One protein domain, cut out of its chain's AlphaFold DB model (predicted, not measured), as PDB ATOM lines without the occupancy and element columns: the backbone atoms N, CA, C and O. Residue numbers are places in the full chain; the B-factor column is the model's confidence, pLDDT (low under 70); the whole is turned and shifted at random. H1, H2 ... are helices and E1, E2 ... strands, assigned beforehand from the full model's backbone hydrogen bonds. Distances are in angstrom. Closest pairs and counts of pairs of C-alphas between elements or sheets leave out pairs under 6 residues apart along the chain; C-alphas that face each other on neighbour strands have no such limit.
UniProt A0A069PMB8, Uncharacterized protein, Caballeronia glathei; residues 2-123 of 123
ATOM      1  N   SER A   2     198.444 257.961 264.249       80.19
ATOM      2  CA  SER A   2     198.648 257.203 265.492       80.19
ATOM      3  C   SER A   2     197.306 256.789 266.111       80.19
ATOM      4  O   SER A   2     196.275 257.402 265.836       80.19
ATOM      5  N   GLU A   3     197.304 255.762 266.963       78.12
ATOM      6  CA  GLU A   3     196.115 255.340 267.724       78.12
ATOM      7  C   GLU A   3     195.543 256.494 268.568       78.12
ATOM      8  O   GLU A   3     194.328 256.675 268.668       78.12
ATOM      9  N   GLN A   4     196.428 257.332 269.117       82.19
ATOM     10  CA  GLN A   4     196.056 258.508 269.898       82.19
ATOM     11  C   GLN A   4     195.327 259.559 269.046       82.19
ATOM     12  O   GLN A   4     194.365 260.169 269.515       82.19
ATOM     13  N   ASP A   5     195.739 259.741 267.787       83.88
ATOM     14  CA  ASP A   5     195.078 260.657 266.850       83.88
ATOM     15  C   ASP A   5     193.663 260.172 266.500       83.88
ATOM     16  O   ASP A   5     192.733 260.977 266.456       83.88
ATOM     17  N   PHE A   6     193.472 258.858 266.313       81.06
ATOM     18  CA  PHE A   6     192.149 258.280 266.040       81.06
ATOM     19  C   PHE A   6     191.206 258.427 267.240       81.06
ATOM     20  O   PHE A   6     190.073 258.867 267.071       81.06
ATOM     21  N   LYS A   7     191.684 258.145 268.460       80.88
ATOM     22  CA  LYS A   7     190.911 258.340 269.701       80.88
ATOM     23  C   LYS A   7     190.472 259.795 269.881       80.88
ATOM     24  O   LYS A   7     189.336 260.059 270.265       80.88
ATOM     25  N   ASN A   8     191.346 260.751 269.556       85.12
ATOM     26  CA  ASN A   8     191.009 262.174 269.580       85.12
ATOM     27  C   ASN A   8     189.958 262.547 268.521       85.12
ATOM     28  O   ASN A   8     189.041 263.306 268.822       85.12
ATOM     29  N   PHE A   9     190.064 261.999 267.310       83.25
ATOM     30  CA  PHE A   9     189.099 262.216 266.232       83.25
ATOM     31  C   PHE A   9     187.724 261.597 266.527       83.25
ATOM     32  O   PHE A   9     186.709 262.281 266.409       83.25
ATOM     33  N   HIS A  10     187.683 260.338 266.970       81.62
ATOM     34  CA  HIS A  10     186.457 259.655 267.387       81.62
ATOM     35  C   HIS A  10     185.771 260.417 268.529       81.62
ATOM     36  O   HIS A  10     184.560 260.619 268.492       81.62
ATOM     37  N   ARG A  11     186.554 260.956 269.478       83.38
ATOM     38  CA  ARG A  11     186.029 261.834 270.530       83.38
ATOM     39  C   ARG A  11     185.252 263.035 269.983       83.38
ATOM     40  O   ARG A  11     184.094 263.245 270.326       83.38
ATOM     41  N   LEU A  12     185.875 263.774 269.067       85.88
ATOM     42  CA  LEU A  12     185.254 264.928 268.413       85.88
ATOM     43  C   LEU A  12     183.998 264.549 267.610       85.88
ATOM     44  O   LEU A  12     183.060 265.343 267.525       85.88
ATOM     45  N   LEU A  13     183.967 263.354 267.012       82.31
ATOM     46  CA  LEU A  13     182.794 262.865 266.289       82.31
ATOM     47  C   LEU A  13     181.619 262.592 267.228       82.31
ATOM     48  O   LEU A  13     180.528 263.102 266.972       82.31
ATOM     49  N   CYS A  14     181.798 261.842 268.316       83.69
ATOM     50  CA  CYS A  14     180.653 261.568 269.185       83.69
ATOM     51  C   CYS A  14     180.189 262.818 269.940       83.69
ATOM     52  O   CYS A  14     178.986 262.962 270.119       83.69
ATOM     53  N   GLU A  15     181.079 263.753 270.299       83.81
ATOM     54  CA  GLU A  15     180.672 265.062 270.838       83.81
ATOM     55  C   GLU A  15     179.787 265.831 269.844       83.81
ATOM     56  O   GLU A  15     178.773 266.417 270.224       83.81
ATOM     57  N   ARG A  16     180.126 265.788 268.549       84.19
ATOM     58  CA  ARG A  16     179.355 266.450 267.486       84.19
ATOM     59  C   ARG A  16     177.995 265.796 267.224       84.19
ATOM     60  O   ARG A  16     177.057 266.501 266.856       84.19
ATOM     61  N   PHE A  17     177.893 264.475 267.362       82.88
ATOM     62  CA  PHE A  17     176.690 263.703 267.018       82.88
ATOM     63  C   PHE A  17     175.901 263.186 268.236       82.88
ATOM     64  O   PHE A  17     174.857 262.564 268.057       82.88
ATOM     65  N   GLY A  18     176.351 263.474 269.462       76.38
ATOM     66  CA  GLY A  18     175.689 263.075 270.708       76.38
ATOM     67  C   GLY A  18     175.827 261.588 271.063       76.38
ATOM     68  O   GLY A  18     174.951 261.048 271.735       76.38
ATOM     69  N   TYR A  19     176.890 260.919 270.606       77.62
ATOM     70  CA  TYR A  19     177.147 259.505 270.912       77.62
ATOM     71  C   TYR A  19     177.903 259.328 272.242       77.62
ATOM     72  O   TYR A  19     178.657 260.202 272.670       77.62
ATOM     73  N   VAL A  20     177.701 258.186 272.904       71.75
ATOM     74  CA  VAL A  20     178.402 257.818 274.145       71.75
ATOM     75  C   VAL A  20     179.769 257.231 273.798       71.75
ATOM     76  O   VAL A  20     179.877 256.433 272.878       71.75
ATOM     77  N   HIS A  21     180.809 257.624 274.533       66.44
ATOM     78  CA  HIS A  21     182.156 257.087 274.358       66.44
ATOM     79  C   HIS A  21     182.399 255.893 275.271       66.44
ATOM     80  O   HIS A  21     182.510 256.070 276.487       66.44
ATOM     81  N   ASP A  22     182.568 254.705 274.697       75.19
ATOM     82  CA  ASP A  22     183.147 253.572 275.409       75.19
ATOM     83  C   ASP A  22     184.391 253.001 274.695       75.19
ATOM     84  O   ASP A  22     184.686 253.289 273.532       75.19
ATOM     85  N   GLU A  23     185.195 252.229 275.433       68.25
ATOM     86  CA  GLU A  23     186.444 251.625 274.940       68.25
ATOM     87  C   GLU A  23     186.228 250.540 273.864       68.25
ATOM     88  O   GLU A  23     187.186 250.099 273.220       68.25
ATOM     89  N   ASN A  24     184.994 250.074 273.675       77.50
ATOM     90  CA  ASN A  24     184.644 249.098 272.650       77.50
ATOM     91  C   ASN A  24     184.195 249.789 271.356       77.50
ATOM     92  O   ASN A  24     184.504 249.287 270.275       77.50
ATOM     93  N   ASP A  25     183.543 250.944 271.450       75.50
ATOM     94  CA  ASP A  25     183.006 251.699 270.321       75.50
ATOM     95  C   ASP A  25     184.117 252.251 269.429       75.50
ATOM     96  O   ASP A  25     184.083 252.031 268.219       75.50
ATOM     97  N   TRP A  26     185.183 252.837 269.988       76.50
ATOM     98  CA  TRP A  26     186.290 253.316 269.146       76.50
ATOM     99  C   TRP A  26     187.009 252.169 268.417       76.50
ATOM    100  O   TRP A  26     187.465 252.346 267.290       76.50
ATOM    101  N   LYS A  27     187.096 250.973 269.020       81.62
ATOM    102  CA  LYS A  27     187.689 249.793 268.363       81.62
ATOM    103  C   LYS A  27     186.811 249.303 267.220       81.62
ATOM    104  O   LYS A  27     187.337 248.934 266.174       81.62
ATOM    105  N   ARG A  28     185.489 249.308 267.409       82.75
ATOM    106  CA  ARG A  28     184.518 248.956 266.363       82.75
ATOM    107  C   ARG A  28     184.547 249.955 265.218       82.75
ATOM    108  O   ARG A  28     184.594 249.529 264.070       82.75
ATOM    109  N   ASP A  29     184.614 251.246 265.519       81.31
ATOM    110  CA  ASP A  29     184.746 252.296 264.509       81.31
ATOM    111  C   ASP A  29     186.068 252.191 263.751       81.31
ATOM    112  O   ASP A  29     186.095 252.335 262.530       81.31
ATOM    113  N   GLN A  30     187.168 251.887 264.446       82.69
ATOM    114  CA  GLN A  30     188.458 251.665 263.801       82.69
ATOM    115  C   GLN A  30     188.410 250.452 262.864       82.69
ATOM    116  O   GLN A  30     188.905 250.536 261.741       82.69
ATOM    117  N   LEU A  31     187.811 249.339 263.301       86.56
ATOM    118  CA  LEU A  31     187.638 248.141 262.474       86.56
ATOM    119  C   LEU A  31     186.749 248.424 261.259       86.56
ATOM    120  O   LEU A  31     187.170 248.153 260.141       86.56
ATOM    121  N   SER A  32     185.591 249.053 261.465       86.19
ATOM    122  CA  SER A  32     184.667 249.459 260.400       86.19
ATOM    123  C   SER A  32     185.345 250.372 259.373       86.19
ATOM    124  O   SER A  32     185.204 250.180 258.167       86.19
ATOM    125  N   LEU A  33     186.161 251.329 259.831       84.50
ATOM    126  CA  LEU A  33     186.923 252.203 258.943       84.50
ATOM    127  C   LEU A  33     187.978 251.428 258.142       84.50
ATOM    128  O   LEU A  33     188.127 251.671 256.946       84.50
ATOM    129  N   ILE A  34     188.704 250.503 258.775       88.88
ATOM    130  CA  ILE A  34     189.688 249.654 258.090       88.88
ATOM    131  C   ILE A  34     188.998 248.792 257.029       88.88
ATOM    132  O   ILE A  34     189.461 248.752 255.891       88.88
ATOM    133  N   GLU A  35     187.885 248.145 257.376       89.75
ATOM    134  CA  GLU A  35     187.091 247.324 256.457       89.75
ATOM    135  C   GLU A  35     186.568 248.155 255.281       89.75
ATOM    136  O   GLU A  35     186.689 247.747 254.126       89.75
ATOM    137  N   HIS A  36     186.059 249.357 255.550       86.94
ATOM    138  CA  HIS A  36     185.577 250.271 254.521       86.94
ATOM    139  C   HIS A  36     186.698 250.722 253.573       86.94
ATOM    140  O   HIS A  36     186.523 250.696 252.353       86.94
ATOM    141  N   ILE A  37     187.867 251.092 254.108       88.50
ATOM    142  CA  ILE A  37     189.042 251.457 253.301       88.50
ATOM    143  C   ILE A  37     189.502 250.267 252.451       88.50
ATOM    144  O   ILE A  37     189.796 250.447 251.268       88.50
ATOM    145  N   ALA A  38     189.547 249.061 253.026       89.38
ATOM    146  CA  ALA A  38     189.930 247.848 252.309       89.38
ATOM    147  C   ALA A  38     188.966 247.558 251.149       89.38
ATOM    148  O   ALA A  38     189.410 247.404 250.013       89.38
ATOM    149  N   ALA A  39     187.655 247.600 251.406       87.00
ATOM    150  CA  ALA A  39     186.631 247.398 250.384       87.00
ATOM    151  C   ALA A  39     186.724 248.438 249.256       87.00
ATOM    152  O   ALA A  39     186.638 248.091 248.079       87.00
ATOM    153  N   HIS A  40     186.960 249.711 249.587       83.75
ATOM    154  CA  HIS A  40     187.183 250.749 248.577       83.75
ATOM    155  C   HIS A  40     188.464 250.518 247.764       83.75
ATOM    156  O   HIS A  40     188.471 250.761 246.554       83.75
ATOM    157  N   GLY A  41     189.533 250.026 248.395       81.94
ATOM    158  CA  GLY A  41     190.770 249.641 247.716       81.94
ATOM    159  C   GLY A  41     190.558 248.502 246.715       81.94
ATOM    160  O   GLY A  41     190.992 248.607 245.566       81.94
ATOM    161  N   GLU A  42     189.834 247.456 247.117       80.69
ATOM    162  CA  GLU A  42     189.482 246.322 246.252       80.69
ATOM    163  C   GLU A  42     188.587 246.748 245.081       80.69
ATOM    164  O   GLU A  42     188.840 246.371 243.936       80.69
ATOM    165  N   GLN A  43     187.577 247.586 245.335       75.81
ATOM    166  CA  GLN A  43     186.718 248.138 244.284       75.81
ATOM    167  C   GLN A  43     187.518 248.962 243.270       75.81
ATOM    168  O   GLN A  43     187.326 248.807 242.061       75.81
ATOM    169  N   ALA A  44     188.448 249.799 243.738       76.81
ATOM    170  CA  ALA A  44     189.326 250.572 242.866       76.81
ATOM    171  C   ALA A  44     190.269 249.671 242.047       76.81
ATOM    172  O   ALA A  44     190.564 249.968 240.889       76.81
ATOM    173  N   GLU A  45     190.752 248.561 242.608       76.81
ATOM    174  CA  GLU A  45     191.551 247.577 241.869       76.81
ATOM    175  C   GLU A  45     190.724 246.816 240.824       76.81
ATOM    176  O   GLU A  45     191.174 246.666 239.687       76.81
ATOM    177  N   CYS A  46     189.503 246.398 241.164       73.44
ATOM    178  CA  CYS A  46     188.585 245.737 240.239       73.44
ATOM    179  C   CYS A  46     188.252 246.643 239.043       73.44
ATOM    180  O   CYS A  46     188.468 246.253 237.896       73.44
ATOM    181  N   ALA A  47     187.866 247.896 239.309       74.00
ATOM    182  CA  ALA A  47     187.590 248.889 238.270       74.00
ATOM    183  C   ALA A  47     188.808 249.143 237.363       74.00
ATOM    184  O   ALA A  47     188.674 249.259 236.146       74.00
ATOM    185  N   ARG A  48     190.016 249.177 237.942       73.19
ATOM    186  CA  ARG A  48     191.273 249.289 237.188       73.19
ATOM    187  C   ARG A  48     191.521 248.074 236.285       73.19
ATOM    188  O   ARG A  48     191.847 248.251 235.114       73.19
ATOM    189  N   ARG A  49     191.325 246.846 236.780       77.19
ATOM    190  CA  ARG A  49     191.433 245.627 235.950       77.19
ATOM    191  C   ARG A  49     190.399 245.611 234.826       77.19
ATOM    192  O   ARG A  49     190.713 245.209 233.705       77.19
ATOM    193  N   ASP A  50     189.191 246.083 235.104       84.94
ATOM    194  CA  ASP A  50     188.136 246.169 234.103       84.94
ATOM    195  C   ASP A  50     188.437 247.218 233.028       84.94
ATOM    196  O   ASP A  50     188.060 247.007 231.880       84.94
ATOM    197  N   ALA A  51     189.198 248.275 233.324       84.12
ATOM    198  CA  ALA A  51     189.600 249.262 232.319       84.12
ATOM    199  C   ALA A  51     190.407 248.644 231.162       84.12
ATOM    200  O   ALA A  51     190.173 248.973 229.997       84.12
ATOM    201  N   ILE A  52     191.321 247.711 231.464       85.62
ATOM    202  CA  ILE A  52     192.072 246.975 230.435       85.62
ATOM    203  C   ILE A  52     191.117 246.090 229.626       85.62
ATOM    204  O   ILE A  52     191.151 246.110 228.398       85.62
ATOM    205  N   ARG A  53     190.236 245.342 230.303       88.50
ATOM    206  CA  ARG A  53     189.261 244.458 229.641       88.50
ATOM    207  C   ARG A  53     188.317 245.225 228.720       88.50
ATOM    208  O   ARG A  53     188.063 244.766 227.616       88.50
ATOM    209  N   GLN A  54     187.838 246.389 229.152       86.94
ATOM    210  CA  GLN A  54     186.977 247.266 228.359       86.94
ATOM    211  C   GLN A  54     187.686 247.745 227.091       86.94
ATOM    212  O   GLN A  54     187.097 247.723 226.014       86.94
ATOM    213  N   LEU A  55     188.962 248.125 227.201       85.94
ATOM    214  CA  LEU A  55     189.724 248.594 226.048       85.94
ATOM    215  C   LEU A  55     190.003 247.455 225.052       85.94
ATOM    216  O   LEU A  55     189.882 247.649 223.846       85.94
ATOM    217  N   VAL A  56     190.290 246.245 225.544       88.50
ATOM    218  CA  VAL A  56     190.429 245.046 224.697       88.50
ATOM    219  C   VAL A  56     189.098 244.658 224.044       88.50
ATOM    220  O   VAL A  56     189.073 244.339 222.861       88.50
ATOM    221  N   ALA A  57     187.981 244.724 224.771       88.25
ATOM    222  CA  ALA A  57     186.657 244.461 224.207       88.25
ATOM    223  C   ALA A  57     186.318 245.453 223.084       88.25
ATOM    224  O   ALA A  57     185.855 245.054 222.020       88.25
ATOM    225  N   ARG A  58     186.645 246.737 223.271       84.12
ATOM    226  CA  ARG A  58     186.487 247.758 222.231       84.12
ATOM    227  C   ARG A  58     187.365 247.491 221.010       84.12
ATOM    228  O   ARG A  58     186.931 247.710 219.885       84.12
ATOM    229  N   HIS A  59     188.594 247.019 221.213       86.94
ATOM    230  CA  HIS A  59     189.447 246.575 220.107       86.94
ATOM    231  C   HIS A  59     188.810 245.411 219.335       86.94
ATOM    232  O   HIS A  59     188.833 245.439 218.107       86.94
ATOM    233  N   ALA A  60     188.175 244.455 220.019       86.12
ATOM    234  CA  ALA A  60     187.466 243.358 219.362       86.12
ATOM    235  C   ALA A  60     186.291 243.849 218.492       86.12
ATOM    236  O   ALA A  60     186.135 243.380 217.371       86.12
ATOM    237  N   GLU A  61     185.519 244.839 218.951       85.06
ATOM    238  CA  GLU A  61     184.454 245.461 218.142       85.06
ATOM    239  C   GLU A  61     184.996 246.210 216.913       85.06
ATOM    240  O   GLU A  61     184.355 246.265 215.863       85.06
ATOM    241  N   GLU A  62     186.173 246.825 217.031       81.31
ATOM    242  CA  GLU A  62     186.812 247.508 215.906       81.31
ATOM    243  C   GLU A  62     187.423 246.520 214.906       81.31
ATOM    244  O   GLU A  62     187.396 246.799 213.707       81.31
ATOM    245  N   LEU A  63     187.879 245.347 215.362       81.81
ATOM    246  CA  LEU A  63     188.305 244.255 214.483       81.81
ATOM    247  C   LEU A  63     187.174 243.752 213.581       81.81
ATOM    248  O   LEU A  63     187.433 243.439 212.427       81.81
ATOM    249  N   GLU A  64     185.922 243.746 214.045       81.62
ATOM    250  CA  GLU A  64     184.776 243.366 213.199       81.62
ATOM    251  C   GLU A  64     184.572 244.313 212.002       81.62
ATOM    252  O   GLU A  64     183.979 243.933 210.991       81.62
ATOM    253  N   LYS A  65     185.045 245.561 212.108       77.62
ATOM    254  CA  LYS A  65     184.943 246.582 211.052       77.62
ATOM    255  C   LYS A  65     186.234 246.710 210.247       77.62
ATOM    256  O   LYS A  65     186.197 247.200 209.119       77.62
ATOM    257  N   ASN A  66     187.366 246.357 210.851       73.50
ATOM    258  CA  ASN A  66     188.691 246.515 210.282       73.50
ATOM    259  C   ASN A  66     189.663 245.469 210.848       73.50
ATOM    260  O   ASN A  66     190.198 245.638 211.945       73.50
ATOM    261  N   ASP A  67     189.969 244.455 210.039       78.31
ATOM    262  CA  ASP A  67     190.862 243.339 210.380       78.31
ATOM    263  C   ASP A  67     192.288 243.764 210.787       78.31
ATOM    264  O   ASP A  67     193.019 242.985 211.398       78.31
ATOM    265  N   TYR A  68     192.702 244.995 210.466       77.06
ATOM    266  CA  TYR A  68     194.033 245.531 210.775       77.06
ATOM    267  C   TYR A  68     194.079 246.365 212.059       77.06
ATOM    268  O   TYR A  68     195.134 246.912 212.408       77.06
ATOM    269  N   ALA A  69     192.957 246.475 212.778       81.44
ATOM    270  CA  ALA A  69     192.935 247.183 214.043       81.44
ATOM    271  C   ALA A  69     193.843 246.482 215.064       81.44
ATOM    272  O   ALA A  69     193.734 245.279 215.303       81.44
ATOM    273  N   TYR A  70     194.728 247.233 215.719       84.69
ATOM    274  CA  TYR A  70     195.594 246.691 216.766       84.69
ATOM    275  C   TYR A  70     195.473 247.483 218.060       84.69
ATOM    276  O   TYR A  70     195.220 248.693 218.070       84.69
ATOM    277  N   PHE A  71     195.678 246.761 219.156       87.06
ATOM    278  CA  PHE A  71     195.811 247.293 220.498       87.06
ATOM    279  C   PHE A  71     197.270 247.185 220.932       87.06
ATOM    280  O   PHE A  71     197.894 246.135 220.777       87.06
ATOM    281  N   GLU A  72     197.813 248.256 221.498       88.94
ATOM    282  CA  GLU A  72     199.157 248.247 222.064       88.94
ATOM    283  C   GLU A  72     199.164 248.965 223.412       88.94
ATOM    284  O   GLU A  72     198.562 250.025 223.602       88.94
ATOM    285  N   LEU A  73     199.876 248.341 224.347       91.00
ATOM    286  CA  LEU A  73     200.137 248.833 225.685       91.00
ATOM    287  C   LEU A  73     201.651 248.844 225.879       91.00
ATOM    288  O   LEU A  73     202.286 247.790 225.909       91.00
ATOM    289  N   ALA A  74     202.229 250.034 226.002       92.12
ATOM    290  CA  ALA A  74     203.670 250.224 226.037       92.12
ATOM    291  C   ALA A  74     204.088 251.095 227.223       92.12
ATOM    292  O   ALA A  74     203.456 252.105 227.532       92.12
ATOM    293  N   TYR A  75     205.199 250.730 227.860       91.69
ATOM    294  CA  TYR A  75     205.852 251.555 228.871       91.69
ATOM    295  C   TYR A  75     207.117 252.192 228.299       91.69
ATOM    296  O   TYR A  75     207.981 251.502 227.752       91.69
ATOM    297  N   THR A  76     207.275 253.503 228.488       91.31
ATOM    298  CA  THR A  76     208.555 254.177 228.247       91.31
ATOM    299  C   THR A  76     208.967 255.008 229.451       91.31
ATOM    300  O   THR A  76     208.140 255.599 230.140       91.31
ATOM    301  N   ARG A  77     210.279 255.148 229.669       90.12
ATOM    302  CA  ARG A  77     210.801 256.003 230.749       90.12
ATOM    303  C   ARG A  77     210.425 257.480 230.599       90.12
ATOM    304  O   ARG A  77     210.456 258.207 231.581       90.12
ATOM    305  N   ARG A  78     210.130 257.938 229.377       88.31
ATOM    306  CA  ARG A  78     209.834 259.349 229.087       88.31
ATOM    307  C   ARG A  78     208.354 259.682 229.260       88.31
ATOM    308  O   ARG A  78     208.036 260.807 229.622       88.31
ATOM    309  N   THR A  79     207.472 258.737 228.953       85.69
ATOM    310  CA  THR A  79     206.020 258.970 228.892       85.69
ATOM    311  C   THR A  79     205.230 258.116 229.879       85.69
ATOM    312  O   THR A  79     204.021 258.273 229.968       85.69
ATOM    313  N   GLY A  80     205.872 257.215 230.622       91.50
ATOM    314  CA  GLY A  80     205.164 256.254 231.461       91.50
ATOM    315  C   GLY A  80     204.415 255.223 230.620       91.50
ATOM    316  O   GLY A  80     204.873 254.848 229.534       91.50
ATOM    317  N   TRP A  81     203.274 254.759 231.130       94.38
ATOM    318  CA  TRP A  81     202.406 253.827 230.418       94.38
ATOM    319  C   TRP A  81     201.559 254.559 229.390       94.38
ATOM    320  O   TRP A  81     200.983 255.607 229.676       94.38
ATOM    321  N   MET A  82     201.462 253.981 228.200       92.06
ATOM    322  CA  MET A  82     200.588 254.440 227.133       92.06
ATOM    323  C   MET A  82     199.793 253.268 226.574       92.06
ATOM    324  O   MET A  82     200.337 252.180 226.399       92.06
ATOM    325  N   ALA A  83     198.524 253.513 226.275       92.12
ATOM    326  CA  ALA A  83     197.629 252.556 225.641       92.12
ATOM    327  C   ALA A  83     197.024 253.193 224.390       92.12
ATOM    328  O   ALA A  83     196.604 254.352 224.448       92.12
ATOM    329  N   TRP A  84     196.951 252.463 223.277       90.19
ATOM    330  CA  TRP A  84     196.246 252.926 222.083       90.19
ATOM    331  C   TRP A  84     195.548 251.809 221.312       90.19
ATOM    332  O   TRP A  84     195.992 250.663 221.295       90.19
ATOM    333  N   ILE A  85     194.462 252.196 220.640       85.75
ATOM    334  CA  ILE A  85     193.802 251.417 219.591       85.75
ATOM    335  C   ILE A  85     193.965 252.194 218.288       85.75
ATOM    336  O   ILE A  85     193.582 253.366 218.195       85.75
ATOM    337  N   CYS A  86     194.528 251.543 217.279       81.19
ATOM    338  CA  CYS A  86     194.774 252.127 215.967       81.19
ATOM    339  C   CYS A  86     194.106 251.282 214.885       81.19
ATOM    340  O   CYS A  86     194.073 250.063 214.988       81.19
ATOM    341  N   SER A  87     193.617 251.947 213.840       74.81
ATOM    342  CA  SER A  87     192.956 251.303 212.692       74.81
ATOM    343  C   SER A  87     193.914 250.559 211.754       74.81
ATOM    344  O   SER A  87     193.530 249.539 211.212       74.81
ATOM    345  N   ASN A  88     195.141 251.047 211.563       68.19
ATOM    346  CA  ASN A  88     196.155 250.422 210.707       68.19
ATOM    347  C   ASN A  88     197.527 250.517 211.373       68.19
ATOM    348  O   ASN A  88     197.801 251.492 212.093       68.19
ATOM    349  N   HIS A  89     198.407 249.549 211.092       56.59
ATOM    350  CA  HIS A  89     199.815 249.651 211.464       56.59
ATOM    351  C   HIS A  89     200.418 250.913 210.836       56.59
ATOM    352  O   HIS A  89     200.113 251.295 209.706       56.59
ATOM    353  N   ARG A  90     201.270 251.601 211.598       56.53
ATOM    354  CA  ARG A  90     201.827 252.903 211.203       56.53
ATOM    355  C   ARG A  90     202.617 252.850 209.892       56.53
ATOM    356  O   ARG A  90     202.714 253.877 209.222       56.53
ATOM    357  N   ASP A  91     203.181 251.694 209.575       53.88
ATOM    358  CA  ASP A  91     203.994 251.500 208.376       53.88
ATOM    359  C   ASP A  91     203.154 251.161 207.132       53.88
ATOM    360  O   ASP A  91     203.621 251.407 206.023       53.88
ATOM    361  N   ASP A  92     201.907 250.704 207.308       56.41
ATOM    362  CA  ASP A  92     201.004 250.347 206.204       56.41
ATOM    363  C   ASP A  92     200.149 251.536 205.735       56.41
ATOM    364  O   ASP A  92     199.812 251.636 204.555       56.41
ATOM    365  N   ASP A  93     199.836 252.484 206.630       53.34
ATOM    366  CA  ASP A  93     199.052 253.675 206.296       53.34
ATOM    367  C   ASP A  93     199.552 254.929 207.033       53.34
ATOM    368  O   ASP A  93     199.448 255.079 208.258       53.34
ATOM    369  N   ARG A  94     200.061 255.895 206.257       55.19
ATOM    370  CA  ARG A  94     200.504 257.209 206.757       55.19
ATOM    371  C   ARG A  94     199.364 258.020 207.381       55.19
ATOM    372  O   ARG A  94     199.643 258.895 208.198       55.19
ATOM    373  N   ASN A  95     198.117 257.721 207.022       59.97
ATOM    374  CA  ASN A  95     196.907 258.386 207.491       59.97
ATOM    375  C   ASN A  95     196.205 257.627 208.629       59.97
ATOM    376  O   ASN A  95     195.016 257.855 208.866       59.97
ATOM    377  N   ARG A  96     196.928 256.747 209.350       65.00
ATOM    378  CA  ARG A  96     196.366 255.944 210.446       65.00
ATOM    379  C   ARG A  96     195.471 256.780 211.360       65.00
ATOM    380  O   ARG A  96     195.884 257.814 211.898       65.00
ATOM    381  N   LYS A  97     194.253 256.294 211.592       72.81
ATOM    382  CA  LYS A  97     193.351 256.890 212.574       72.81
ATOM    383  C   LYS A  97     193.601 256.244 213.930       72.81
ATOM    384  O   LYS A  97     193.462 255.026 214.069       72.81
ATOM    385  N   VAL A  98     193.983 257.065 214.906       79.44
ATOM    386  CA  VAL A  98     194.003 256.682 216.322       79.44
ATOM    387  C   VAL A  98     192.556 256.701 216.800       79.44
ATOM    388  O   VAL A  98     191.900 257.732 216.692       79.44
ATOM    389  N   LEU A  99     192.055 255.557 217.255       80.88
ATOM    390  CA  LEU A  99     190.667 255.377 217.696       80.88
ATOM    391  C   LEU A  99     190.522 255.598 219.205       80.88
ATOM    392  O   LEU A  99     189.472 256.017 219.682       80.88
ATOM    393  N   ALA A 100     191.586 255.317 219.953       83.69
ATOM    394  CA  ALA A 100     191.693 255.597 221.375       83.69
ATOM    395  C   ALA A 100     193.170 255.767 221.734       83.69
ATOM    396  O   ALA A 100     194.008 255.018 221.224       83.69
ATOM    397  N   ARG A 101     193.504 256.712 222.618       90.50
ATOM    398  CA  ARG A 101     194.822 256.762 223.263       90.50
ATOM    399  C   ARG A 101     194.729 257.262 224.701       90.50
ATOM    400  O   ARG A 101     193.932 258.136 225.022       90.50
ATOM    401  N   GLY A 102     195.602 256.761 225.555       90.56
ATOM    402  CA  GLY A 102     195.682 257.177 226.947       90.56
ATOM    403  C   GLY A 102     197.092 257.055 227.490       90.56
ATOM    404  O   GLY A 102     197.924 256.334 226.938       90.56
ATOM    405  N   GLN A 103     197.360 257.800 228.558       92.62
ATOM    406  CA  GLN A 103     198.641 257.832 229.250       92.62
ATOM    407  C   GLN A 103     198.392 257.798 230.758       92.62
ATOM    408  O   GLN A 103     197.432 258.402 231.234       92.62
ATOM    409  N   GLY A 104     199.253 257.110 231.503       89.81
ATOM    410  CA  GLY A 104     199.168 257.052 232.956       89.81
ATOM    411  C   GLY A 104     200.429 256.506 233.619       89.81
ATOM    412  O   GLY A 104     201.343 256.004 232.964       89.81
ATOM    413  N   ASP A 105     200.459 256.590 234.946       89.19
ATOM    414  CA  ASP A 105     201.555 256.050 235.761       89.19
ATOM    415  C   ASP A 105     201.443 254.530 235.970       89.19
ATOM    416  O   ASP A 105     202.416 253.874 236.345       89.19
ATOM    417  N   THR A 106     200.278 253.949 235.667       90.12
ATOM    418  CA  THR A 106     200.017 252.501 235.660       90.12
ATOM    419  C   THR A 106     199.360 252.094 234.333       90.12
ATOM    420  O   THR A 106     198.757 252.950 233.669       90.12
ATOM    421  N   PRO A 107     199.445 250.815 233.920       87.50
ATOM    422  CA  PRO A 107     198.810 250.361 232.683       87.50
ATOM    423  C   PRO A 107     197.289 250.555 232.708       87.50
ATOM    424  O   PRO A 107     196.700 250.949 231.706       87.50
ATOM    425  N   GLU A 108     196.650 250.362 233.861       89.56
ATOM    426  CA  GLU A 108     195.210 250.558 234.029       89.56
ATOM    427  C   GLU A 108     194.828 252.029 233.899       89.56
ATOM    428  O   GLU A 108     193.853 252.342 233.225       89.56
ATOM    429  N   ALA A 109     195.618 252.941 234.477       87.06
ATOM    430  CA  ALA A 109     195.392 254.377 234.334       87.06
ATOM    431  C   ALA A 109     195.500 254.824 232.866       87.06
ATOM    432  O   ALA A 109     194.675 255.610 232.398       87.06
ATOM    433  N   ALA A 110     196.464 254.275 232.118       89.94
ATOM    434  CA  ALA A 110     196.584 254.525 230.685       89.94
ATOM    435  C   ALA A 110     195.368 253.996 229.903       89.94
ATOM    436  O   ALA A 110     194.852 254.700 229.034       89.94
ATOM    437  N   CYS A 111     194.859 252.803 230.234       88.44
ATOM    438  CA  CYS A 111     193.660 252.248 229.601       88.44
ATOM    439  C   CYS A 111     192.379 253.021 229.955       88.44
ATOM    440  O   CYS A 111     191.565 253.278 229.069       88.44
ATOM    441  N   THR A 112     192.212 253.453 231.209       89.00
ATOM    442  CA  THR A 112     191.096 254.318 231.626       89.00
ATOM    443  C   THR A 112     191.105 255.628 230.846       89.00
ATOM    444  O   THR A 112     190.090 255.999 230.261       89.00
ATOM    445  N   ALA A 113     192.264 256.287 230.750       88.44
ATOM    446  CA  ALA A 113     192.406 257.514 229.972       88.44
ATOM    447  C   ALA A 113     192.073 257.298 228.483       88.44
ATOM    448  O   ALA A 113     191.443 258.156 227.865       88.44
ATOM    449  N   ALA A 114     192.442 256.142 227.919       87.69
ATOM    450  CA  ALA A 114     192.107 255.785 226.542       87.69
ATOM    451  C   ALA A 114     190.597 255.606 226.340       87.69
ATOM    452  O   ALA A 114     190.046 256.137 225.374       87.69
ATOM    453  N   ASN A 115     189.921 254.923 227.268       84.94
ATOM    454  CA  ASN A 115     188.467 254.766 227.247       84.94
ATOM    455  C   ASN A 115     187.755 256.121 227.352       84.94
ATOM    456  O   ASN A 115     186.860 256.404 226.558       84.94
ATOM    457  N   GLU A 116     188.180 256.991 228.270       84.94
ATOM    458  CA  GLU A 116     187.595 258.326 228.434       84.94
ATOM    459  C   GLU A 116     187.787 259.206 227.198       84.94
ATOM    460  O   GLU A 116     186.865 259.908 226.775       84.94
ATOM    461  N   GLN A 117     188.981 259.185 226.601       79.50
ATOM    462  CA  GLN A 117     189.260 259.979 225.411       79.50
ATOM    463  C   GLN A 117     188.412 259.512 224.223       79.50
ATOM    464  O   GLN A 117     187.867 260.334 223.491       79.50
ATOM    465  N   ALA A 118     188.240 258.201 224.077       70.00
ATOM    466  CA  ALA A 118     187.468 257.611 222.995       70.00
ATOM    467  C   ALA A 118     185.941 257.787 223.157       70.00
ATOM    468  O   ALA A 118     185.190 257.489 222.229       70.00
ATOM    469  N   VAL A 119     185.472 258.249 224.325       63.72
ATOM    470  CA  VAL A 119     184.092 258.725 224.558       63.72
ATOM    471  C   VAL A 119     183.954 260.219 224.226       63.72
ATOM    472  O   VAL A 119     182.883 260.671 223.832       63.72
ATOM    473  N   LYS A 120     185.040 260.993 224.353       57.94
ATOM    474  CA  LYS A 120     185.080 262.445 224.103       57.94
ATOM    475  C   LYS A 120     185.256 262.842 222.635       57.94
ATOM    476  O   LYS A 120     185.260 264.038 222.362       57.94
ATOM    477  N   GLU A 121     185.382 261.899 221.704       44.53
ATOM    478  CA  GLU A 121     185.287 262.172 220.262       44.53
ATOM    479  C   GLU A 121     183.854 261.903 219.761       44.53
ATOM    480  O   GLU A 121     183.581 260.817 219.240       44.53
ATOM    481  N   PRO A 122     182.900 262.851 219.902       41.00
ATOM    482  CA  PRO A 122     181.697 262.812 219.094       41.00
ATOM    483  C   PRO A 122     182.077 263.144 217.644       41.00
ATOM    484  O   PRO A 122     182.910 264.016 217.385       41.00
ATOM    485  N   LYS A 123     181.473 262.403 216.714       37.47
ATOM    486  CA  LYS A 123     181.411 262.753 215.290       37.47
ATOM    487  C   LYS A 123     180.842 264.152 215.080       37.47
ATOM    488  O   LYS A 123     179.902 264.507 215.827       37.47
TER     489      LYS A 123
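AT A GLANCE: This is residues 2 to 123 of the 123 residues of an uncharacterized protein of Caballeronia glathei (UniProt A0A069PMB8). One long helix, H2, is a shaft with the short helix H1 set crosswise at its first end and a head at the other, where H3 packs on a three-stranded sheet. Residues 31 to 44 of H2 stand free between these ends. The printed part has 122 residues, in the order H1 H2 E1 E2 E3 H3; the sheet, E1 E2 E3, is antiparallel and the class is mixed. The whole is extended, with a radius of gyration of the C-alphas of 23.2 A and spans of 71 by 31 by 22 A.

IN THESE COORDINATES: H1, residues 3 to 17, begins at C-alpha 3 (196.115, 255.340, 267.724) and is 21.2 A long. H2, residues 25 to 63, runs 56.6 A to C-alpha 63 (188.305, 244.255, 214.483). E1, residues 70 to 76, E2, 80 to 86, and E3, 98 to 104, measure 18.9 A, 19.1 A and 17.4 A. H3, residues 107 to 119, is 18.8 A long and ends at C-alpha 119 (184.092, 258.725, 224.558).

HOW THE PARTS SIT: H1 and H2 only just touch, with 3 pairs of C-alphas within 8 A, the closest His 10 and Trp 26 at 6.6 A, about perpendicular at 85 degrees. E1, E2 and E3 form a meander, each strand the antiparallel neighbour of the one before; N 72 and O 84 are 3.0 A apart and N 83 and O 102 3.0 A, within hydrogen-bond range. H2, with residues 52 to 63, and H3 are on the same face, two layers with helices on one face of the sheet. H3 has a height over the sheet of 5.3 A. H2 touches H3 with residues 48 to 55 alone, the closest C-alphas being Arg 48 and Glu 108, 5.2 A. Every O i to N i+4 pair is within hydrogen-bond range in H1 and H3, and 34 of 35 in H2.

THE WHOLE: The C-alphas farthest apart, Val 20 and Asp 92, are 72.0 A apart. The printed part has no cut, and the link from E2 to E3 is long. Residues 21, 23, 88 to 96 and 119 to 123 have pLDDT under 70.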